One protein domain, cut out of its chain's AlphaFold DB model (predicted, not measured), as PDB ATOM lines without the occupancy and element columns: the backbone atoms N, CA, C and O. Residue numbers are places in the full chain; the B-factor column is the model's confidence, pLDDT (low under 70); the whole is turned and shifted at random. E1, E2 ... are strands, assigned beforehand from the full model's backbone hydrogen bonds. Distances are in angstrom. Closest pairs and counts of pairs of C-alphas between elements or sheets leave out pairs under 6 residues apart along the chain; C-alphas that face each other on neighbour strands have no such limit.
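This is residues 12 to 59 of the 260 residues of the protein "Dihydroorotase" of Lactobacillus paracasei subsp. paracasei Lpp41 (UniProt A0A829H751). A single strongly twisted sheet of four strands makes up this small domain, built on a bent hairpin of E1 and E2, with E3 folded back beside E2 at one edge and E4 beside the first residues of E1 at the other. After E4 the last residues come back to E1, where residues 57 to 58 pair with residues 17 to 18. The printed part has 48 residues, with strands E1, E2, E3, E4 along the chain and no named helix; the class is all strand, and the sheet, in order E3, E2, E1, E4, is mixed. The whole is compact, with a radius of gyration of the C-alphas of 10.3 A, and only just elongated, with spans of 29 by 19 by 15 A.

E1, residues 12 to 19, bends by 87 degrees at residue 15. E2, residues 23 to 31, bends by 66 degrees at residue 26 and forms an antiparallel hairpin with E1, at 141 degrees; N 16 and O 26 are 2.9 A apart, within hydrogen-bond range. E3, residues 34 to 39, forms a hairpin with E2, and together E1, E2 and E3 are a meander, each strand the antiparallel neighbour of the one before; N 29 and O 37 are 2.9 A apart, within hydrogen-bond range. E4, residues 49 to 52, is parallel to E1, at 43 degrees, with N 14 and O 51 within hydrogen-bond range at 2.8 A. E3 and E4, the edge strands, are apart.

E1 begins at C-alpha 12, (224.789, 197.003, 271.837), and is 16.9 A long. E2 is 23.2 A long, E3 14.8 A. E4 ends at C-alpha 52, (218.399, 191.599, 273.488).

The C-alphas of Asp 21 and His 47, the two farthest apart, are 31.6 A apart. The printed part has no cut and no long link. Its mean pLDDT is 88.7, and no printed residue is under 70.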
ATOM      1  N   SER A  12     226.063 196.381 272.158       79.69
ATOM      2  CA  SER A  12     224.789 197.003 271.837       79.69
ATOM      3  C   SER A  12     223.639 196.335 272.578       79.69
ATOM      4  O   SER A  12     223.574 195.113 272.700       79.69
ATOM      5  N   SER A  13     222.713 197.154 273.067       77.19
ATOM      6  CA  SER A  13     221.411 196.711 273.548       77.19
ATOM      7  C   SER A  13     220.379 196.933 272.447       77.19
ATOM      8  O   SER A  13     220.329 198.014 271.856       77.19
ATOM      9  N   LYS A  14     219.589 195.903 272.144       86.94
ATOM     10  CA  LYS A  14     218.556 195.918 271.107       86.94
ATOM     11  C   LYS A  14     217.169 195.946 271.708       86.94
ATOM     12  O   LYS A  14     216.930 195.272 272.706       86.94
ATOM     13  N   HIS A  15     216.272 196.702 271.076       86.62
ATOM     14  CA  HIS A  15     214.864 196.801 271.477       86.62
ATOM     15  C   HIS A  15     214.677 197.240 272.940       86.62
ATOM     16  O   HIS A  15     213.748 196.804 273.620       86.62
ATOM     17  N   ALA A  16     215.572 198.097 273.433       89.44
ATOM     18  CA  ALA A  16     215.541 198.578 274.801       89.44
ATOM     19  C   ALA A  16     214.340 199.500 275.013       89.44
ATOM     20  O   ALA A  16     214.154 200.473 274.278       89.44
ATOM     21  N   HIS A  17     213.550 199.222 276.049       94.00
ATOM     22  CA  HIS A  17     212.560 200.166 276.544       94.00
ATOM     23  C   HIS A  17     213.251 201.163 277.481       94.00
ATOM     24  O   HIS A  17     213.535 200.845 278.636       94.00
ATOM     25  N   ILE A  18     213.594 202.338 276.954       92.75
ATOM     26  CA  ILE A  18     214.384 203.344 277.660       92.75
ATOM     27  C   ILE A  18     213.461 204.225 278.496       92.75
ATOM     28  O   ILE A  18     212.554 204.856 277.955       92.75
ATOM     29  N   VAL A  19     213.742 204.307 279.798       91.25
ATOM     30  CA  VAL A  19     213.057 205.204 280.738       91.25
ATOM     31  C   VAL A  19     214.048 206.258 281.232       91.25
ATOM     32  O   VAL A  19     214.986 205.953 281.974       91.25
ATOM     33  N   SER A  20     213.846 207.506 280.807       85.31
ATOM     34  CA  SER A  20     214.577 208.689 281.279       85.31
ATOM     35  C   SER A  20     213.606 209.862 281.498       85.31
ATOM     36  O   SER A  20     212.554 209.664 282.101       85.31
ATOM     37  N   ASP A  21     213.912 211.067 281.002       85.56
ATOM     38  CA  ASP A  21     212.971 212.201 280.974       85.56
ATOM     39  C   ASP A  21     211.745 211.911 280.085       85.56
ATOM     40  O   ASP A  21     210.678 212.501 280.252       85.56
ATOM     41  N   THR A  22     211.905 210.986 279.135       88.00
ATOM     42  CA  THR A  22     210.860 210.461 278.250       88.00
ATOM     43  C   THR A  22     210.973 208.942 278.157       88.00
ATOM     44  O   THR A  22     212.044 208.387 278.405       88.00
ATOM     45  N   GLU A  23     209.898 208.278 277.740       94.06
ATOM     46  CA  GLU A  23     209.825 206.821 277.603       94.06
ATOM     47  C   GLU A  23     209.662 206.429 276.127       94.06
ATOM     48  O   GLU A  23     208.757 206.919 275.447       94.06
ATOM     49  N   TYR A  24     210.575 205.606 275.600       94.12
ATOM     50  CA  TYR A  24     210.580 205.192 274.190       94.12
ATOM     51  C   TYR A  24     211.386 203.906 273.956       94.12
ATOM     52  O   TYR A  24     212.186 203.487 274.791       94.12
ATOM     53  N   THR A  25     211.198 203.273 272.793       94.94
ATOM     54  CA  THR A  25     211.982 202.099 272.376       94.94
ATOM     55  C   THR A  25     213.098 202.496 271.416       94.94
ATOM     56  O   THR A  25     212.841 203.154 270.403       94.94
ATOM     57  N   ALA A  26     214.326 202.067 271.703       94.12
ATOM     58  CA  ALA A  26     215.484 202.273 270.838       94.12
ATOM     59  C   ALA A  26     216.553 201.190 271.052       94.12
ATOM     60  O   ALA A  26     216.509 200.421 272.008       94.12
ATOM     61  N   ASP A  27     217.535 201.150 270.160       93.50
ATOM     62  CA  ASP A  27     218.796 200.456 270.375       93.50
ATOM     63  C   ASP A  27     219.802 201.414 271.027       93.50
ATOM     64  O   ASP A  27     219.789 202.621 270.768       93.50
ATOM     65  N   ILE A  28     220.714 200.865 271.827       91.88
ATOM     66  CA  ILE A  28     221.798 201.607 272.480       91.88
ATOM     67  C   ILE A  28     223.124 200.980 272.069       91.88
ATOM     68  O   ILE A  28     223.296 199.770 272.197       91.88
ATOM     69  N   GLN A  29     224.069 201.791 271.603       91.19
ATOM     70  CA  GLN A  29     225.440 201.371 271.322       91.19
ATOM     71  C   GLN A  29     226.404 201.950 272.349       91.19
ATOM     72  O   GLN A  29     226.331 203.129 272.698       91.19
ATOM     73  N   ILE A  30     227.327 201.108 272.809       87.88
ATOM     74  CA  ILE A  30     228.341 201.450 273.802       87.88
ATOM     75  C   ILE A  30     229.727 201.188 273.224       87.88
ATOM     76  O   ILE A  30     229.972 200.195 272.535       87.88
ATOM     77  N   THR A  31     230.648 202.122 273.440       85.06
ATOM     78  CA  THR A  31     232.036 202.071 272.940       85.06
ATOM     79  C   THR A  31     232.910 202.811 273.908       85.06
ATOM     80  O   THR A  31     232.512 203.882 274.339       85.06
ATOM     81  N   ASP A  32     234.058 202.252 274.278       81.81
ATOM     82  CA  ASP A  32     235.003 202.917 275.183       81.81
ATOM     83  C   ASP A  32     234.324 203.483 276.448       81.81
ATOM     84  O   ASP A  32     234.622 204.578 276.917       81.81
ATOM     85  N   HIS A  33     233.362 202.721 276.988       79.88
ATOM     86  CA  HIS A  33     232.568 203.046 278.182       79.88
ATOM     87  C   HIS A  33     231.615 204.247 278.061       79.88
ATOM     88  O   HIS A  33     231.038 204.667 279.065       79.88
ATOM     89  N   ILE A  34     231.408 204.778 276.858       87.62
ATOM     90  CA  ILE A  34     230.434 205.832 276.583       87.62
ATOM     91  C   ILE A  34     229.289 205.297 275.729       87.62
ATOM     92  O   ILE A  34     229.462 204.390 274.912       87.62
ATOM     93  N   ILE A  35     228.103 205.875 275.906       91.00
ATOM     94  CA  ILE A  35     226.996 205.669 274.974       91.00
ATOM     95  C   ILE A  35     227.361 206.408 273.685       91.00
ATOM     96  O   ILE A  35     227.415 207.637 273.671       91.00
ATOM     97  N   SER A  36     227.653 205.664 272.620       91.50
ATOM     98  CA  SER A  36     228.090 206.219 271.336       91.50
ATOM     99  C   SER A  36     226.927 206.520 270.394       91.50
ATOM    100  O   SER A  36     227.032 207.432 269.576       91.50
ATOM    101  N   ALA A  37     225.808 205.805 270.528       92.44
ATOM    102  CA  ALA A  37     224.574 206.112 269.815       92.44
ATOM    103  C   ALA A  37     223.336 205.589 270.556       92.44
ATOM    104  O   ALA A  37     223.383 204.560 271.234       92.44
ATOM    105  N   ILE A  38     222.215 206.286 270.367       93.44
ATOM    106  CA  ILE A  38     220.864 205.829 270.707       93.44
ATOM    107  C   ILE A  38     220.000 206.076 269.471       93.44
ATOM    108  O   ILE A  38     219.982 207.190 268.949       93.44
ATOM    109  N   GLY A  39     219.310 205.054 268.971       93.06
ATOM    110  CA  GLY A  39     218.519 205.186 267.747       93.06
ATOM    111  C   GLY A  39     217.784 203.911 267.360       93.06
ATOM    112  O   GLY A  39     217.889 202.893 268.034       93.06
ATOM    113  N   GLN A  40     217.019 203.955 266.273       93.00
ATOM    114  CA  GLN A  40     216.306 202.778 265.773       93.00
ATOM    115  C   GLN A  40     217.195 201.947 264.847       93.00
ATOM    116  O   GLN A  40     217.918 202.507 264.022       93.00
ATOM    117  N   SER A  41     217.103 200.618 264.962       90.25
ATOM    118  CA  SER A  41     217.711 199.659 264.028       90.25
ATOM    119  C   SER A  41     219.204 199.902 263.772       90.25
ATOM    120  O   SER A  41     219.662 199.875 262.630       90.25
ATOM    121  N   LEU A  42     219.979 200.150 264.835       91.62
ATOM    122  CA  LEU A  42     221.416 200.405 264.707       91.62
ATOM    123  C   LEU A  42     222.117 199.155 264.142       91.62
ATOM    124  O   LEU A  42     221.858 198.039 264.589       91.62
ATOM    125  N   ALA A  43     223.022 199.292 263.176       86.44
ATOM    126  CA  ALA A  43     223.755 198.128 262.671       86.44
ATOM    127  C   ALA A  43     224.742 197.621 263.745       86.44
ATOM    128  O   ALA A  43     225.466 198.446 264.308       86.44
ATOM    129  N   PRO A  44     224.783 196.311 264.059       79.00
ATOM    130  CA  PRO A  44     225.783 195.782 264.978       79.00
ATOM    131  C   PRO A  44     227.186 195.969 264.397       79.00
ATOM    132  O   PRO A  44     227.378 195.889 263.182       79.00
ATOM    133  N   ARG A  45     228.162 196.233 265.262       81.31
ATOM    134  CA  ARG A  45     229.570 196.377 264.860       81.31
ATOM    135  C   ARG A  45     230.320 195.054 264.944       81.31
ATOM    136  O   ARG A  45     229.889 194.125 265.627       81.31
ATOM    137  N   ASP A  46     231.464 194.984 264.271       79.50
ATOM    138  CA  ASP A  46     232.325 193.804 264.323       79.50
ATOM    139  C   ASP A  46     232.737 193.501 265.768       79.50
ATOM    140  O   ASP A  46     233.156 194.388 266.513       79.50
ATOM    141  N   HIS A  47     232.598 192.231 266.157       79.75
ATOM    142  CA  HIS A  47     232.885 191.734 267.508       79.75
ATOM    143  C   HIS A  47     232.067 192.397 268.636       79.75
ATOM    144  O   HIS A  47     232.426 192.273 269.806       79.75
ATOM    145  N   GLU A  48     230.958 193.069 268.308       83.31
ATOM    146  CA  GLU A  48     230.064 193.673 269.295       83.31
ATOM    147  C   GLU A  48     229.234 192.602 270.014       83.31
ATOM    148  O   GLU A  48     228.573 191.768 269.391       83.31
ATOM    149  N   GLN A  49     229.229 192.639 271.346       86.31
ATOM    150  CA  GLN A  49     228.298 191.834 272.127       86.31
ATOM    151  C   GLN A  49     226.888 192.418 271.984       86.31
ATOM    152  O   GLN A  49     226.639 193.547 272.401       86.31
ATOM    153  N   VAL A  50     225.952 191.642 271.444       88.88
ATOM    154  CA  VAL A  50     224.550 192.059 271.312       88.88
ATOM    155  C   VAL A  50     223.738 191.518 272.488       88.88
ATOM    156  O   VAL A  50     223.748 190.318 272.758       88.88
ATOM    157  N   ILE A  51     223.020 192.403 273.175       89.75
ATOM    158  CA  ILE A  51     222.098 192.077 274.264       89.75
ATOM    159  C   ILE A  51     220.683 192.405 273.804       89.75
ATOM    160  O   ILE A  51     220.362 193.563 273.539       89.75
ATOM    161  N   ASP A  52     219.824 191.394 273.735       91.00
ATOM    162  CA  ASP A  52     218.399 191.599 273.488       91.00
ATOM    163  C   ASP A  52     217.712 192.064 274.778       91.00
ATOM    164  O   ASP A  52     217.630 191.318 275.755       91.00
ATOM    165  N   ALA A  53     217.262 193.318 274.795       92.06
ATOM    166  CA  ALA A  53     216.563 193.933 275.919       92.06
ATOM    167  C   ALA A  53     215.037 193.924 275.736       92.06
ATOM    168  O   ALA A  53     214.329 194.644 276.444       92.06
ATOM    169  N   THR A  54     214.511 193.102 274.821       92.19
ATOM    170  CA  THR A  54     213.066 192.940 274.629       92.19
ATOM    171  C   THR A  54     212.367 192.618 275.954       92.19
ATOM    172  O   THR A  54     212.682 191.640 276.631       92.19
ATOM    173  N   GLY A  55     211.391 193.450 276.328       89.94
ATOM    174  CA  GLY A  55     210.623 193.298 277.569       89.94
ATOM    175  C   GLY A  55     211.349 193.749 278.844       89.94
ATOM    176  O   GLY A  55     210.767 193.663 279.925       89.94
ATOM    177  N   ALA A  56     212.583 194.249 278.740       91.06
ATOM    178  CA  ALA A  56     213.328 194.830 279.850       91.06
ATOM    179  C   ALA A  56     213.268 196.363 279.817       91.06
ATOM    180  O   ALA A  56     213.255 196.979 278.752       91.06
ATOM    181  N   ILE A  57     213.284 196.979 281.002       92.69
ATOM    182  CA  ILE A  57     213.510 198.420 281.149       92.69
ATOM    183  C   ILE A  57     215.016 198.669 281.146       92.69
ATOM    184  O   ILE A  57     215.758 198.027 281.894       92.69
ATOM    185  N   VAL A  58     215.449 199.634 280.341       92.50
ATOM    186  CA  VAL A  58     216.806 200.174 280.362       92.50
ATOM    187  C   VAL A  58     216.742 201.599 280.891       92.50
ATOM    188  O   VAL A  58     216.008 202.440 280.380       92.50
ATOM    189  N   MET A  59     217.503 201.875 281.940       92.94
ATOM    190  CA  MET A  59     217.512 203.174 282.606       92.94
ATOM    191  C   MET A  59     218.945 203.589 282.942       92.94
ATOM    192  O   MET A  59     219.830 202.726 282.991       92.94
TER     193      MET A  59